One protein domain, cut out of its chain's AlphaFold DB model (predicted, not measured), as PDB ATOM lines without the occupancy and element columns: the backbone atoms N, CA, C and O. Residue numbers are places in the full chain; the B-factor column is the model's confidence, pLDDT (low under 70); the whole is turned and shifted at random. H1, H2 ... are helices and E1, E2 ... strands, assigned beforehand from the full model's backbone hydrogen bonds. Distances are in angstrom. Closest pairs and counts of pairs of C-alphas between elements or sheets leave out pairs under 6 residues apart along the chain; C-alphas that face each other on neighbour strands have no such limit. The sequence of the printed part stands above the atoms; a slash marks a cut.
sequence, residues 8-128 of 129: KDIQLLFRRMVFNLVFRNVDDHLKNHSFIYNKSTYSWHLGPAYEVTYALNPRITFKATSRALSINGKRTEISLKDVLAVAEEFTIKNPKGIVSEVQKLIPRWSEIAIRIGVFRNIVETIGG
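What this domain is: This is residues 8 to 128 of the 129 residues of the protein "HipA domain-containing protein" of Ulvibacterium marinum (UniProt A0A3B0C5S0). One helix, H1, lies in the middle of an elongated body, with H3 packed slantwise on it and H2 running nearly antiparallel close by; a small strand hairpin, E1 and E2, lies at one end, and a helical hairpin, H4 and H5, at the other. A long loop, residues 47 to 79, leaves the strand hairpin, reaches the end where H5 lies and folds back to H2. The printed part has 121 residues, with five named helices and two named strands in the order H1 E1 E2 H2 H3 H4 H5; the sheet, E1 - E2, is antiparallel. The class is mostly helix, though under half of the residues are in named elements. The whole is compact, with a radius of gyration of the C-alphas of 15.7 A and spans of 47 by 31 by 26 A.

How they stand to each other: Start at H1, residues 8 to 22. Past a long link you reach the hairpin of E1, residues 35 to 38, and E2, residues 43 to 46, antiparallel at 148 degrees; look for N 36 and O 45, 2.8 A apart, and N 45 and O 36, 2.9 A. The closest C-alphas of H1 and E2 are those of Asp 9 and Leu 46, 5.6 A apart. H2, residues 80 to 89, is close to but not clearly touching H1, nearest at Phe 14 and Ala 87, with C-alphas 7.2 A apart; they run opposite ways at a shallow tilt of 15 degrees. H3, residues 95 to 103, touches H1, the closest C-alphas being those of Phe 19 and Val 102, 6.2 A apart, at a steep tilt of 47 degrees, the same way. H2 and H3 only just touch, with 3 pairs of C-alphas within 8 A, the closest those of Ala 87 and Pro 95, 6.2 A. H4, residues 106 to 115, and H5, residues 120 to 127, form a helical hairpin and touch at a shallow tilt of 30 degrees; their closest C-alphas, of Ile 106 and Gly 127, are 5.7 A apart. H3 and H4 meet only through their link. The helix packing is mostly crossed, but only just: of 3 touching pairs, 1 is at a shallow tilt. In H1, H2, H3, H4 and H5 every O i to N i+4 pair is within hydrogen-bond range.

Where its parts are: Find C-alpha 8 at (118.316, 130.376, 143.974); from there H1 runs 20.8 A to C-alpha 22. E1 measures 9.7 A and E2 10.3 A. H2 begins at C-alpha 80, (124.282, 122.128, 163.039), and runs 14.4 A. H3 is 12.5 A long, H4 14.2 A, and H5, 10.1 A, ends at C-alpha 127, (139.812, 129.448, 160.180).

The domain as a whole: The C-alphas of Ser 40 and Thr 61 are the two farthest apart, 49.9 A. The printed part has no cut; the links H1 to E1 and E2 to H2 are long. The mean pLDDT of the printed part is 93.3, and residue 128 is under 70.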
ATOM      1  N   LYS A   8     116.845 130.317 144.059       96.19
ATOM      2  CA  LYS A   8     118.316 130.376 143.974       96.19
ATOM      3  C   LYS A   8     118.917 131.441 144.904       96.19
ATOM      4  O   LYS A   8     119.978 131.212 145.474       96.19
ATOM      5  N   ASP A   9     118.217 132.552 145.107       97.31
ATOM      6  CA  ASP A   9     118.673 133.669 145.931       97.31
ATOM      7  C   ASP A   9     118.449 133.363 147.420       97.31
ATOM      8  O   ASP A   9     119.299 133.682 148.247       97.31
ATOM      9  N   ILE A  10     117.376 132.635 147.755       97.19
ATOM     10  CA  ILE A  10     117.150 132.069 149.098       97.19
ATOM     11  C   ILE A  10     118.275 131.084 149.462       97.19
ATOM     12  O   ILE A  10     118.867 131.178 150.537       97.19
ATOM     13  N   GLN A  11     118.650 130.187 148.543       97.94
ATOM     14  CA  GLN A  11     119.800 129.292 148.738       97.94
ATOM     15  C   GLN A  11     121.122 130.052 148.896       97.94
ATOM     16  O   GLN A  11     121.970 129.651 149.695       97.94
ATOM     17  N   LEU A  12     121.300 131.163 148.178       97.75
ATOM     18  CA  LEU A  12     122.486 132.003 148.319       97.75
ATOM     19  C   LEU A  12     122.513 132.742 149.667       97.75
ATOM     20  O   LEU A  12     123.579 132.826 150.274       97.75
ATOM     21  N   LEU A  13     121.370 133.220 150.172       97.44
ATOM     22  CA  LEU A  13     121.248 133.765 151.531       97.44
ATOM     23  C   LEU A  13     121.612 132.717 152.588       97.44
ATOM     24  O   LEU A  13     122.422 133.001 153.469       97.44
ATOM     25  N   PHE A  14     121.106 131.486 152.455       98.44
ATOM     26  CA  PHE A  14     121.488 130.381 153.337       98.44
ATOM     27  C   PHE A  14     122.998 130.104 153.276       98.44
ATOM     28  O   PHE A  14     123.653 129.981 154.310       98.44
ATOM     29  N   ARG A  15     123.594 130.090 152.075       98.44
ATOM     30  CA  ARG A  15     125.048 129.938 151.918       98.44
ATOM     31  C   ARG A  15     125.824 131.066 152.605       98.44
ATOM     32  O   ARG A  15     126.844 130.782 153.224       98.44
ATOM     33  N   ARG A  16     125.360 132.320 152.526       97.69
ATOM     34  CA  ARG A  16     125.979 133.468 153.223       97.69
ATOM     35  C   ARG A  16     125.889 133.325 154.737       97.69
ATOM     36  O   ARG A  16     126.883 133.543 155.413       97.69
ATOM     37  N   MET A  17     124.738 132.901 155.253       97.94
ATOM     38  CA  MET A  17     124.550 132.619 156.678       97.94
ATOM     39  C   MET A  17     125.538 131.553 157.172       97.94
ATOM     40  O   MET A  17     126.210 131.751 158.181       97.94
ATOM     41  N   VAL A  18     125.677 130.447 156.433       97.94
ATOM     42  CA  VAL A  18     126.653 129.390 156.739       97.94
ATOM     43  C   VAL A  18     128.087 129.915 156.641       97.94
ATOM     44  O   VAL A  18     128.897 129.627 157.516       97.94
ATOM     45  N   PHE A  19     128.409 130.710 155.616       96.56
ATOM     46  CA  PHE A  19     129.724 131.336 155.467       96.56
ATOM     47  C   PHE A  19     130.063 132.233 156.659       96.56
ATOM     48  O   PHE A  19     131.138 132.093 157.235       96.56
ATOM     49  N   ASN A  20     129.144 133.109 157.064       95.56
ATOM     50  CA  ASN A  20     129.339 134.002 158.202       95.56
ATOM     51  C   ASN A  20     129.568 133.223 159.499       95.56
ATOM     52  O   ASN A  20     130.428 133.600 160.290       95.56
ATOM     53  N   LEU A  21     128.853 132.109 159.687       94.50
ATOM     54  CA  LEU A  21     129.055 131.236 160.837       94.50
ATOM     55  C   LEU A  21     130.442 130.572 160.816       94.50
ATOM     56  O   LEU A  21     131.157 130.641 161.811       94.50
ATOM     57  N   VAL A  22     130.836 129.974 159.688       93.75
ATOM     58  CA  VAL A  22     132.119 129.256 159.543       93.75
ATOM     59  C   VAL A  22     133.320 130.197 159.665       93.75
ATOM     60  O   VAL A  22     134.295 129.853 160.318       93.75
ATOM     61  N   PHE A  23     133.246 131.393 159.076       92.00
ATOM     62  CA  PHE A  23     134.341 132.372 159.068       92.00
ATOM     63  C   PHE A  23     134.190 133.471 160.130       92.00
ATOM     64  O   PHE A  23     134.860 134.502 160.062       92.00
ATOM     65  N   ARG A  24     133.317 133.259 161.124       90.31
ATOM     66  CA  ARG A  24     133.126 134.135 162.293       90.31
ATOM     67  C   ARG A  24     132.829 135.601 161.948       90.31
ATOM     68  O   ARG A  24     133.207 136.507 162.691       90.31
ATOM     69  N   ASN A  25     132.118 135.841 160.848       93.44
ATOM     70  CA  ASN A  25     131.544 137.153 160.577       93.44
ATOM     71  C   ASN A  25     130.292 137.334 161.443       93.44
ATOM     72  O   ASN A  25     129.198 136.895 161.092       93.44
ATOM     73  N   VAL A  26     130.484 137.940 162.611       93.62
ATOM     74  CA  VAL A  26     129.425 138.178 163.602       93.62
ATOM     75  C   VAL A  26     128.686 139.501 163.392       93.62
ATOM     76  O   VAL A  26     127.638 139.701 164.002       93.62
ATOM     77  N   ASP A  27     129.197 140.381 162.528       94.31
ATOM     78  CA  ASP A  27     128.602 141.686 162.213       94.31
ATOM     79  C   ASP A  27     127.688 141.606 160.977       94.31
ATOM     80  O   ASP A  27     127.695 142.441 160.079       94.31
ATOM     81  N   ASP A  28     126.893 140.542 160.887       93.62
ATOM     82  CA  ASP A  28     126.057 140.235 159.728       93.62
ATOM     83  C   ASP A  28     124.648 140.833 159.819       93.62
ATOM     84  O   ASP A  28     123.649 140.143 159.650       93.62
ATOM     85  N   HIS A  29     124.543 142.126 160.125       94.00
ATOM     86  CA  HIS A  29     123.256 142.813 160.280       94.00
ATOM     87  C   HIS A  29     122.491 142.970 158.957       94.00
ATOM     88  O   HIS A  29     123.035 142.868 157.863       94.00
ATOM     89  N   LEU A  30     121.187 143.272 159.049       92.94
ATOM     90  CA  LEU A  30     120.304 143.402 157.878       92.94
ATOM     91  C   LEU A  30     120.792 144.426 156.841       92.94
ATOM     92  O   LEU A  30     120.482 144.279 155.663       92.94
ATOM     93  N   LYS A  31     121.560 145.445 157.254       93.81
ATOM     94  CA  LYS A  31     122.120 146.456 156.340       93.81
ATOM     95  C   LYS A  31     123.218 145.884 155.427       93.81
ATOM     96  O   LYS A  31     123.451 146.437 154.353       93.81
ATOM     97  N   ASN A  32     123.796 144.735 155.784       95.19
ATOM     98  CA  ASN A  32     124.799 144.010 154.994       95.19
ATOM     99  C   ASN A  32     124.184 143.091 153.927       95.19
ATOM    100  O   ASN A  32     124.874 142.317 153.256       95.19
ATOM    101  N   HIS A  33     122.868 143.182 153.735       95.31
ATOM    102  CA  HIS A  33     122.143 142.461 152.707       95.31
ATOM    103  C   HIS A  33     121.289 143.425 151.885       95.31
ATOM    104  O   HIS A  33     120.388 144.083 152.401       95.31
ATOM    105  N   SER A  34     121.546 143.469 150.580       96.31
ATOM    106  CA  SER A  34     120.792 144.287 149.637       96.31
ATOM    107  C   SER A  34     120.078 143.429 148.601       96.31
ATOM    108  O   SER A  34     120.467 142.293 148.316       96.31
ATOM    109  N   PHE A  35     119.025 143.997 148.022       96.69
ATOM    110  CA  PHE A  35     118.283 143.408 146.916       96.69
ATOM    111  C   PHE A  35     118.268 144.389 145.750       96.69
ATOM    112  O   PHE A  35     118.093 145.593 145.935       96.69
ATOM    113  N   ILE A  36     118.459 143.869 144.543       96.75
ATOM    114  CA  ILE A  36     118.452 144.630 143.300       96.75
ATOM    115  C   ILE A  36     117.109 144.396 142.617       96.75
ATOM    116  O   ILE A  36     116.723 143.253 142.366       96.75
ATOM    117  N   TYR A  37     116.406 145.482 142.302       96.44
ATOM    118  CA  TYR A  37     115.187 145.430 141.506       96.44
ATOM    119  C   TYR A  37     115.519 145.460 140.019       96.44
ATOM    120  O   TYR A  37     116.140 146.407 139.530       96.44
ATOM    121  N   ASN A  38     115.070 144.448 139.287       95.19
ATOM    122  CA  ASN A  38     115.119 144.436 137.839       95.19
ATOM    123  C   ASN A  38     113.783 144.938 137.273       95.19
ATOM    124  O   ASN A  38     112.761 144.260 137.366       95.19
ATOM    125  N   LYS A  39     113.811 146.122 136.648       96.12
ATOM    126  CA  LYS A  39     112.632 146.748 136.033       96.12
ATOM    127  C   LYS A  39     112.102 145.989 134.814       96.12
ATOM    128  O   LYS A  39     110.901 146.017 134.595       96.12
ATOM    129  N   SER A  40     112.957 145.335 134.024       96.12
ATOM    130  CA  SER A  40     112.514 144.664 132.791       96.12
ATOM    131  C   SER A  40     111.766 143.364 133.078       96.12
ATOM    132  O   SER A  40     110.866 142.991 132.338       96.12
ATOM    133  N   THR A  41     112.139 142.672 134.154       94.12
ATOM    134  CA  THR A  41     111.510 141.416 134.594       94.12
ATOM    135  C   THR A  41     110.568 141.606 135.781       94.12
ATOM    136  O   THR A  41     109.984 140.632 136.248       94.12
ATOM    137  N   TYR A  42     110.435 142.838 136.286       93.75
ATOM    138  CA  TYR A  42     109.671 143.191 137.485       93.75
ATOM    139  C   TYR A  42     110.000 142.307 138.702       93.75
ATOM    140  O   TYR A  42     109.122 141.979 139.498       93.75
ATOM    141  N   SER A  43     111.270 141.921 138.860       94.06
ATOM    142  CA  SER A  43     111.705 140.948 139.869       94.06
ATOM    143  C   SER A  43     112.778 141.503 140.798       94.06
ATOM    144  O   SER A  43     113.637 142.290 140.400       94.06
ATOM    145  N   TRP A  44     112.752 141.052 142.051       96.75
ATOM    146  CA  TRP A  44     113.814 141.306 143.018       96.75
ATOM    147  C   TRP A  44     114.831 140.172 143.003       96.75
ATOM    148  O   TRP A  44     114.466 138.997 142.952       96.75
ATOM    149  N   HIS A  45     116.103 140.535 143.094       96.94
ATOM    150  CA  HIS A  45     117.212 139.597 143.196       96.94
ATOM    151  C   HIS A  45     118.105 139.941 144.373       96.94
ATOM    152  O   HIS A  45     118.260 141.111 144.714       96.94
ATOM    153  N   LEU A  46     118.728 138.936 144.979       97.56
ATOM    154  CA  LEU A  46     119.748 139.186 145.992       97.56
ATOM    155  C   LEU A  46     120.948 139.906 145.356       97.56
ATOM    156  O   LEU A  46     121.521 139.429 144.376       97.56
ATOM    157  N   GLY A  47     121.341 141.046 145.925       96.94
ATOM    158  CA  GLY A  47     122.539 141.774 145.515       96.94
ATOM    159  C   GLY A  47     123.824 141.016 145.869       96.94
ATOM    160  O   GLY A  47     123.772 140.040 146.625       96.94
ATOM    161  N   PRO A  48     124.998 141.423 145.355       96.69
ATOM    162  CA  PRO A  48     126.285 140.819 145.708       96.69
ATOM    163  C   PRO A  48     126.526 140.755 147.225       96.69
ATOM    164  O   PRO A  48     125.898 141.479 147.995       96.69
ATOM    165  N   ALA A  49     127.418 139.871 147.671       96.25
ATOM    166  CA  ALA A  49     127.880 139.900 149.056       96.25
ATOM    167  C   ALA A  49     128.883 141.050 149.227       96.25
ATOM    168  O   ALA A  49     129.747 141.241 148.372       96.25
ATOM    169  N   TYR A  50     128.771 141.791 150.324       95.69
ATOM    170  CA  TYR A  50     129.677 142.869 150.716       95.69
ATOM    171  C   TYR A  50     129.835 142.858 152.240       95.69
ATOM    172  O   TYR A  50     129.121 142.124 152.923       95.69
ATOM    173  N   GLU A  51     130.820 143.605 152.747       93.12
ATOM    174  CA  GLU A  51     131.139 143.682 154.185       93.12
ATOM    175  C   GLU A  51     131.342 142.311 154.857       93.12
ATOM    176  O   GLU A  51     131.029 142.077 156.022       93.12
ATOM    177  N   VAL A  52     131.932 141.378 154.106       92.44
ATOM    178  CA  VAL A  52     132.329 140.062 154.611       92.44
ATOM    179  C   VAL A  52     133.665 140.205 155.333       92.44
ATOM    180  O   VAL A  52     134.726 140.134 154.714       92.44
ATOM    181  N   THR A  53     133.613 140.454 156.639       89.38
ATOM    182  CA  THR A  53     134.801 140.760 157.446       89.38
ATOM    183  C   THR A  53     134.811 139.990 158.761       89.38
ATOM    184  O   THR A  53     133.785 139.515 159.242       89.38
ATOM    185  N   TYR A  54     135.998 139.860 159.351       88.69
ATOM    186  CA  TYR A  54     136.133 139.445 160.740       88.69
ATOM    187  C   TYR A  54     136.128 140.702 161.617       88.69
ATOM    188  O   TYR A  54     137.117 141.430 161.664       88.69
ATOM    189  N   ALA A  55     134.997 140.972 162.271       85.75
ATOM    190  CA  ALA A  55     134.751 142.231 162.984       85.75
ATOM    191  C   ALA A  55     135.400 142.316 164.379       85.75
ATOM    192  O   ALA A  55     135.355 143.358 165.031       85.75
ATOM    193  N   LEU A  56     135.991 141.223 164.869       84.81
ATOM    194  CA  LEU A  56     136.643 141.191 166.176       84.81
ATOM    195  C   LEU A  56     138.130 141.517 166.050       84.81
ATOM    196  O   LEU A  56     138.761 141.252 165.031       84.81
ATOM    197  N   ASN A  57     138.728 142.026 167.127       84.81
ATOM    198  CA  ASN A  57     140.182 142.125 167.198       84.81
ATOM    199  C   ASN A  57     140.773 140.718 167.408       84.81
ATOM    200  O   ASN A  57     140.619 140.166 168.498       84.81
ATOM    201  N   PRO A  58     141.503 140.143 166.438       79.62
ATOM    202  CA  PRO A  58     141.989 138.768 166.543       79.62
ATOM    203  C   PRO A  58     143.119 138.596 167.573       79.62
ATOM    204  O   PRO A  58     143.587 137.485 167.798       79.62
ATOM    205  N   ARG A  59     143.590 139.685 168.198       77.69
ATOM    206  CA  ARG A  59     144.555 139.657 169.308       77.69
ATOM    207  C   ARG A  59     143.889 139.603 170.684       77.69
ATOM    208  O   ARG A  59     144.593 139.503 171.682       77.69
ATOM    209  N   ILE A  60     142.562 139.709 170.749       81.56
ATOM    210  CA  ILE A  60     141.794 139.679 171.994       81.56
ATOM    211  C   ILE A  60     140.995 138.380 172.046       81.56
ATOM    212  O   ILE A  60     140.242 138.058 171.130       81.56
ATOM    213  N   THR A  61     141.117 137.651 173.155       77.75
ATOM    214  CA  THR A  61     140.275 136.482 173.419       77.75
ATOM    215  C   THR A  61     138.905 136.940 173.907       77.75
ATOM    216  O   THR A  61     138.744 137.355 175.055       77.75
ATOM    217  N   PHE A  62     137.897 136.846 173.046       78.56
ATOM    218  CA  PHE A  62     136.510 137.088 173.434       78.56
ATOM    219  C   PHE A  62     135.932 135.831 174.094       78.56
ATOM    220  O   PHE A  62     135.897 134.767 173.482       78.56
ATOM    221  N   LYS A  63     135.471 135.947 175.349       73.19
ATOM    222  CA  LYS A  63     134.847 134.829 176.091       73.19
ATOM    223  C   LYS A  63     133.475 134.439 175.537       73.19
ATOM    224  O   LYS A  63     133.070 133.291 175.650       73.19
ATOM    225  N   ALA A  64     132.768 135.406 174.963       72.94
ATOM    226  CA  ALA A  64     131.511 135.204 174.267       72.94
ATOM    227  C   ALA A  64     131.412 136.235 173.142       72.94
ATOM    228  O   ALA A  64     131.725 137.411 173.340       72.94
ATOM    229  N   THR A  65     130.957 135.799 171.973       83.94
ATOM    230  CA  THR A  65     130.630 136.692 170.864       83.94
ATOM    231  C   THR A  65     129.236 136.356 170.374       83.94
ATOM    232  O   THR A  65     128.954 135.213 170.025       83.94
ATOM    233  N   SER A  66     128.370 137.364 170.373       91.38
ATOM    234  CA  SER A  66     127.008 137.270 169.860       91.38
ATOM    235  C   SER A  66     126.978 137.818 168.441       91.38
ATOM    236  O   SER A  66     127.515 138.897 168.196       91.38
ATOM    237  N   ARG A  67     126.372 137.078 167.511       93.19
ATOM    238  CA  ARG A  67     126.165 137.551 166.133       93.19
ATOM    239  C   ARG A  67     124.944 138.460 166.014       93.19
ATOM    240  O   ARG A  67     124.003 138.358 166.805       93.19
ATOM    241  N   ALA A  68     124.965 139.349 165.024       95.81
ATOM    242  CA  ALA A  68     123.937 140.363 164.818       95.81
ATOM    243  C   ALA A  68     122.568 139.744 164.490       95.81
ATOM    244  O   ALA A  68     121.561 140.054 165.140       95.81
ATOM    245  N   LEU A  69     122.524 138.837 163.511       95.94
ATOM    246  CA  LEU A  69     121.318 138.069 163.200       95.94
ATOM    247  C   LEU A  69     121.248 136.794 164.039       95.94
ATOM    248  O   LEU A  69     122.260 136.290 164.514       95.94
ATOM    249  N   SER A  70     120.050 136.248 164.255       96.69
ATOM    250  CA  SER A  70     119.888 134.929 164.882       96.69
ATOM    251  C   SER A  70     119.887 133.808 163.834       96.69
ATOM    252  O   SER A  70     119.693 134.054 162.646       96.69
ATOM    253  N   ILE A  71     120.196 132.580 164.247       97.62
ATOM    254  CA  ILE A  71     119.958 131.336 163.500       97.62
ATOM    255  C   ILE A  71     119.085 130.487 164.414       97.62
ATOM    256  O   ILE A  71     119.494 130.194 165.538       97.62
ATOM    257  N   ASN A  72     117.876 130.145 163.963       97.75
ATOM    258  CA  ASN A  72     116.901 129.401 164.766       97.75
ATOM    259  C   ASN A  72     116.687 130.017 166.170       97.75
ATOM    260  O   ASN A  72     116.775 129.344 167.195       97.75
ATOM    261  N   GLY A  73     116.530 131.346 166.229       97.38
ATOM    262  CA  GLY A  73     116.350 132.091 167.484       97.38
ATOM    263  C   GLY A  73     117.614 132.291 168.334       97.38
ATOM    264  O   GLY A  73     117.573 133.057 169.293       97.38
ATOM    265  N   LYS A  74     118.754 131.688 167.977       97.38
ATOM    266  CA  LYS A  74     120.007 131.781 168.743       97.38
ATOM    267  C   LYS A  74     121.004 132.754 168.125       97.38
ATOM    268  O   LYS A  74     121.085 132.883 166.906       97.38
ATOM    269  N   ARG A  75     121.804 133.411 168.967       95.88
ATOM    270  CA  ARG A  75     122.919 134.293 168.554       95.88
ATOM    271  C   ARG A  75     124.290 133.838 169.060       95.88
ATOM    272  O   ARG A  75     125.300 134.439 168.720       95.88
ATOM    273  N   THR A  76     124.325 132.778 169.850       94.12
ATOM    274  CA  THR A  76     125.527 132.138 170.388       94.12
ATOM    275  C   THR A  76     125.325 130.629 170.320       94.12
ATOM    276  O   THR A  76     124.185 130.178 170.198       94.12
ATOM    277  N   GLU A  77     126.413 129.855 170.388       93.06
ATOM    278  CA  GLU A  77     126.353 128.385 170.504       93.06
ATOM    279  C   GLU A  77     125.469 127.731 169.423       93.06
ATOM    280  O   GLU A  77     124.612 126.884 169.688       93.06
ATOM    281  N   ILE A  78     125.653 128.173 168.176       95.81
ATOM    282  CA  ILE A  78     124.870 127.703 167.032       95.81
ATOM    283  C   ILE A  78     125.320 126.290 166.667       95.81
ATOM    284  O   ILE A  78     126.461 126.074 166.260       95.81
ATOM    285  N   SER A  79     124.409 125.328 166.778       96.75
ATOM    286  CA  SER A  79     124.663 123.945 166.381       96.75
ATOM    287  C   SER A  79     124.285 123.697 164.919       96.75
ATOM    288  O   SER A  79     123.512 124.441 164.313       96.75
ATOM    289  N   LEU A  80     124.741 122.572 164.359       97.56
ATOM    290  CA  LEU A  80     124.282 122.128 163.039       97.56
ATOM    291  C   LEU A  80     122.755 121.942 162.994       97.56
ATOM    292  O   LEU A  80     122.144 122.225 161.969       97.56
ATOM    293  N   LYS A  81     122.119 121.518 164.096       98.50
ATOM    294  CA  LYS A  81     120.654 121.386 164.175       98.50
ATOM    295  C   LYS A  81     119.958 122.731 163.959       98.50
ATOM    296  O   LYS A  81     118.961 122.781 163.252       98.50
ATOM    297  N   ASP A  82     120.507 123.806 164.517       98.62
ATOM    298  CA  ASP A  82     119.961 125.158 164.363       98.62
ATOM    299  C   ASP A  82     120.068 125.639 162.907       98.62
ATOM    300  O   ASP A  82     119.118 126.186 162.355       98.62
ATOM    301  N   VAL A  83     121.197 125.360 162.247       98.62
ATOM    302  CA  VAL A  83     121.385 125.655 160.816       98.62
ATOM    303  C   VAL A  83     120.410 124.852 159.949       98.62
ATOM    304  O   VAL A  83     119.824 125.394 159.014       98.62
ATOM    305  N   LEU A  84     120.221 123.563 160.249       98.62
ATOM    306  CA  LEU A  84     119.324 122.695 159.485       98.62
ATOM    307  C   LEU A  84     117.840 123.027 159.699       98.62
ATOM    308  O   LEU A  84     117.071 122.866 158.760       98.62
ATOM    309  N   ALA A  85     117.450 123.548 160.865       98.69
ATOM    310  CA  ALA A  85     116.092 124.043 161.096       98.69
ATOM    311  C   ALA A  85     115.757 125.226 160.170       98.69
ATOM    312  O   ALA A  85     114.717 125.227 159.518       98.69
ATOM    313  N   VAL A  86     116.682 126.184 160.020       98.38
ATOM    314  CA  VAL A  86     116.524 127.286 159.051       98.38
ATOM    315  C   VAL A  86     116.487 126.747 157.618       98.38
ATOM    316  O   VAL A  86     115.706 127.208 156.791       98.38
ATOM    317  N   ALA A  87     117.315 125.749 157.297       98.56
ATOM    318  CA  ALA A  87     117.279 125.128 155.977       98.56
ATOM    319  C   ALA A  87     115.914 124.505 155.646       98.56
ATOM    320  O   ALA A  87     115.450 124.631 154.515       98.56
ATOM    321  N   GLU A  88     115.294 123.833 156.613       98.38
ATOM    322  CA  GLU A  88     113.970 123.228 156.477       98.38
ATOM    323  C   GLU A  88     112.887 124.297 156.279       98.38
ATOM    324  O   GLU A  88     112.147 124.227 155.297       98.38
ATOM    325  N   GLU A  89     112.873 125.335 157.122       97.31
ATOM    326  CA  GLU A  89     111.929 126.461 157.038       97.31
ATOM    327  C   GLU A  89     111.921 127.113 155.645       97.31
ATOM    328  O   GLU A  89     110.865 127.395 155.079       97.31
ATOM    329  N   PHE A  90     113.103 127.297 155.050       96.31
ATOM    330  CA  PHE A  90     113.260 127.926 153.737       96.31
ATOM    331  C   PHE A  90     113.362 126.931 152.569       96.31
ATOM    332  O   PHE A  90     113.690 127.336 151.453       96.31
ATOM    333  N   THR A  91     113.075 125.640 152.794       97.19
ATOM    334  CA  THR A  91     113.085 124.578 151.762       97.19
ATOM    335  C   THR A  91     114.415 124.500 150.984       97.19
ATOM    336  O   THR A  91     114.477 124.247 149.778       97.19
ATOM    337  N   ILE A  92     115.533 124.717 151.677       98.31
ATOM    338  CA  ILE A  92     116.867 124.698 151.080       98.31
ATOM    339  C   ILE A  92     117.181 123.300 150.547       98.31
ATOM    340  O   ILE A  92     117.120 122.301 151.265       98.31
ATOM    341  N   LYS A  93     117.591 123.223 149.278       97.06
ATOM    342  CA  LYS A  93     118.035 121.967 148.670       97.06
ATOM    343  C   LYS A  93     119.466 121.661 149.107       97.06
ATOM    344  O   LYS A  93     120.338 122.520 149.032       97.06
ATOM    345  N   ASN A  94     119.708 120.416 149.522       97.75
ATOM    346  CA  ASN A  94     121.027 119.915 149.929       97.75
ATOM    347  C   ASN A  94     121.769 120.801 150.969       97.75
ATOM    348  O   ASN A  94     122.927 121.173 150.759       97.75
ATOM    349  N   PRO A  95     121.156 121.135 152.122       98.38
ATOM    350  CA  PRO A  95     121.763 122.055 153.084       98.38
ATOM    351  C   PRO A  95     123.062 121.512 153.690       98.38
ATOM    352  O   PRO A  95     124.012 122.266 153.887       98.38
ATOM    353  N   LYS A  96     123.152 120.193 153.911       98.50
ATOM    354  CA  LYS A  96     124.388 119.537 154.370       98.50
ATOM    355  C   LYS A  96     125.520 119.650 153.343       98.50
ATOM    356  O   LYS A  96     126.669 119.837 153.735       98.50
ATOM    357  N   GLY A  97     125.203 119.575 152.049       98.50
ATOM    358  CA  GLY A  97     126.171 119.811 150.980       98.50
ATOM    359  C   GLY A  97     126.703 121.239 151.000       98.50
ATOM    360  O   GLY A  97     127.915 121.423 150.989       98.50
ATOM    361  N   ILE A  98     125.823 122.235 151.146       98.56
ATOM    362  CA  ILE A  98     126.226 123.647 151.266       98.56
ATOM    363  C   ILE A  98     127.146 123.851 152.478       98.56
ATOM    364  O   ILE A  98     128.191 124.482 152.346       98.56
ATOM    365  N   VAL A  99     126.802 123.282 153.640       98.44
ATOM    366  CA  VAL A  99     127.661 123.333 154.838       98.44
ATOM    367  C   VAL A  99     129.033 122.719 154.563       98.44
ATOM    368  O   VAL A  99     130.052 123.367 154.802       98.44
ATOM    369  N   SER A 100     129.068 121.512 153.993       98.00
ATOM    370  CA  SER A 100     130.319 120.826 153.660       98.00
ATOM    371  C   SER A 100     131.174 121.619 152.668       98.00
ATOM    372  O   SER A 100     132.383 121.732 152.848       98.00
ATOM    373  N   GLU A 101     130.567 122.196 151.631       98.06
ATOM    374  CA  GLU A 101     131.268 123.018 150.643       98.06
ATOM    375  C   GLU A 101     131.906 124.258 151.261       98.06
ATOM    376  O   GLU A 101     133.033 124.591 150.907       98.06
ATOM    377  N   VAL A 102     131.210 124.932 152.178       97.19
ATOM    378  CA  VAL A 102     131.740 126.117 152.865       97.19
ATOM    379  C   VAL A 102     132.885 125.728 153.801       97.19
ATOM    380  O   VAL A 102     133.930 126.370 153.772       97.19
ATOM    381  N   GLN A 103     132.747 124.643 154.570       95.75
ATOM    382  CA  GLN A 103     133.819 124.143 155.441       95.75
ATOM    383  C   GLN A 103     135.066 123.722 154.648       95.75
ATOM    384  O   GLN A 103     136.190 123.978 155.074       95.75
ATOM    385  N   LYS A 104     134.898 123.150 153.448       96.19
ATOM    386  CA  LYS A 104     136.014 122.810 152.546       96.19
ATOM    387  C   LYS A 104     136.812 124.027 152.065       96.19
ATOM    388  O   LYS A 104     137.899 123.847 151.525       96.19
ATOM    389  N   LEU A 105     136.315 125.254 152.253       94.88
ATOM    390  CA  LEU A 105     137.060 126.475 151.934       94.88
ATOM    391  C   LEU A 105     138.101 126.836 153.000       94.88
ATOM    392  O   LEU A 105     139.008 127.607 152.688       94.88
ATOM    393  N   ILE A 106     138.007 126.282 154.215       94.12
ATOM    394  CA  ILE A 106     138.901 126.604 155.337       94.12
ATOM    395  C   ILE A 106     140.387 126.455 154.956       94.12
ATOM    396  O   ILE A 106     141.123 127.430 155.119       94.12
ATOM    397  N   PRO A 107     140.859 125.326 154.376       93.62
ATOM    398  CA  PRO A 107     142.278 125.173 154.043       93.62
ATOM    399  C   PRO A 107     142.762 126.206 153.022       93.62
ATOM    400  O   PRO A 107     143.832 126.787 153.181       93.62
ATOM    401  N   ARG A 108     141.942 126.483 151.998       93.88
ATOM    402  CA  ARG A 108     142.258 127.465 150.953       93.88
ATOM    403  C   ARG A 108     142.300 128.884 151.509       93.88
ATOM    404  O   ARG A 108     143.150 129.676 151.108       93.88
ATOM    405  N   TRP A 109     141.384 129.222 152.411       93.44
ATOM    406  CA  TRP A 109     141.409 130.507 153.096       93.44
ATOM    407  C   TRP A 109     142.696 130.655 153.918       93.44
ATOM    408  O   TRP A 109     143.372 131.674 153.779       93.44
ATOM    409  N   SER A 110     143.090 129.625 154.674       93.56
ATOM    410  CA  SER A 110     144.330 129.637 155.460       93.56
ATOM    411  C   SER A 110     145.567 129.804 154.579       93.56
ATOM    412  O   SER A 110     146.434 130.615 154.890       93.56
ATOM    413  N   GLU A 111     145.631 129.093 153.448       94.69
ATOM    414  CA  GLU A 111     146.708 129.227 152.460       94.69
ATOM    415  C   GLU A 111     146.818 130.666 151.936       94.69
ATOM    416  O   GLU A 111     147.897 131.260 151.952       94.69
ATOM    417  N   ILE A 112     145.693 131.251 151.509       95.00
ATOM    418  CA  ILE A 112     145.653 132.626 151.001       95.00
ATOM    419  C   ILE A 112     146.079 133.608 152.094       95.00
ATOM    420  O   ILE A 112     146.900 134.481 151.821       95.00
ATOM    421  N   ALA A 113     145.553 133.460 153.312       93.44
ATOM    422  CA  ALA A 113     145.836 134.345 154.436       93.44
ATOM    423  C   ALA A 113     147.328 134.331 154.809       93.44
ATOM    424  O   ALA A 113     147.938 135.392 154.939       93.44
ATOM    425  N   ILE A 114     147.940 133.147 154.895       94.81
ATOM    426  CA  ILE A 114     149.382 133.000 155.145       94.81
ATOM    427  C   ILE A 114     150.186 133.644 154.013       94.81
ATOM    428  O   ILE A 114     151.113 134.410 154.274       94.81
ATOM    429  N   ARG A 115     149.812 133.384 152.753       97.06
ATOM    430  CA  ARG A 115     150.515 133.918 151.579       97.06
ATOM    431  C   ARG A 115     150.524 135.447 151.530       97.06
ATOM    432  O   ARG A 115     151.504 136.021 151.072       97.06
ATOM    433  N   ILE A 116     149.456 136.103 151.988       96.31
ATOM    434  CA  ILE A 116     149.368 137.574 152.037       96.31
ATOM    435  C   ILE A 116     149.891 138.173 153.356       96.31
ATOM    436  O   ILE A 116     149.749 139.372 153.576       96.31
ATOM    437  N   GLY A 117     150.492 137.362 154.234       94.69
ATOM    438  CA  GLY A 117     151.156 137.833 155.452       94.69
ATOM    439  C   GLY A 117     150.254 137.993 156.680       94.69
ATOM    440  O   GLY A 117     150.639 138.673 157.629       94.69
ATOM    441  N   VAL A 118     149.068 137.375 156.708       91.50
ATOM    442  CA  VAL A 118     148.256 137.316 157.935       91.50
ATOM    443  C   VAL A 118     148.969 136.441 158.964       91.50
ATOM    444  O   VAL A 118     149.343 135.302 158.681       91.50
ATOM    445  N   PHE A 119     149.145 136.960 160.183       89.75
ATOM    446  CA  PHE A 119     149.791 136.215 161.262       89.75
ATOM    447  C   PHE A 119     149.057 134.906 161.565       89.75
ATOM    448  O   PHE A 119     147.831 134.869 161.659       89.75
ATOM    449  N   ARG A 120     149.820 133.832 161.783       88.12
ATOM    450  CA  ARG A 120     149.297 132.473 161.964       88.12
ATOM    451  C   ARG A 120     148.262 132.349 163.087       88.12
ATOM    452  O   ARG A 120     147.265 131.667 162.905       88.12
ATOM    453  N   ASN A 121     148.437 133.069 164.192       86.12
ATOM    454  CA  ASN A 121     147.465 133.083 165.288       86.12
ATOM    455  C   ASN A 121     146.109 133.691 164.870       86.12
ATOM    456  O   ASN A 121     145.064 133.249 165.339       86.12
ATOM    457  N   ILE A 122     146.109 134.681 163.968       87.38
ATOM    458  CA  ILE A 122     144.885 135.252 163.384       87.38
ATOM    459  C   ILE A 122     144.259 134.235 162.426       87.38
ATOM    460  O   ILE A 122     143.045 134.035 162.451       87.38
ATOM    461  N   VAL A 123     145.094 133.559 161.626       89.50
ATOM    462  CA  VAL A 123     144.652 132.485 160.729       89.50
ATOM    463  C   VAL A 123     143.924 131.389 161.520       89.50
ATOM    464  O   VAL A 123     142.795 131.033 161.209       89.50
ATOM    465  N   GLU A 124     144.523 130.918 162.608       85.00
ATOM    466  CA  GLU A 124     143.951 129.886 163.481       85.00
ATOM    467  C   GLU A 124     142.672 130.358 164.197       85.00
ATOM    468  O   GLU A 124     141.733 129.582 164.358       85.00
ATOM    469  N   THR A 125     142.592 131.641 164.563       83.81
ATOM    470  CA  THR A 125     141.413 132.222 165.231       83.81
ATOM    471  C   THR A 125     140.183 132.281 164.318       83.81
ATOM    472  O   THR A 125     139.064 132.061 164.786       83.81
ATOM    473  N   ILE A 126     140.364 132.601 163.034       83.81
ATOM    474  CA  ILE A 126     139.253 132.773 162.082       83.81
ATOM    475  C   ILE A 126     138.937 131.461 161.349       83.81
ATOM    476  O   ILE A 126     137.766 131.142 161.173       83.81
ATOM    477  N   GLY A 127     139.957 130.702 160.934       71.19
ATOM    478  CA  GLY A 127     139.812 129.448 160.180       71.19
ATOM    479  C   GLY A 127     139.756 128.182 161.036       71.19
ATOM    480  O   GLY A 127     139.829 127.083 160.491       71.19
ATOM    481  N   GLY A 128     139.679 128.311 162.360       60.66
ATOM    482  CA  GLY A 128     139.551 127.185 163.282       60.66
ATOM    483  C   GLY A 128     138.117 126.653 163.352       60.66
ATOM    484  O   GLY A 128     137.187 127.436 163.564       60.66
TER     485      GLY A 128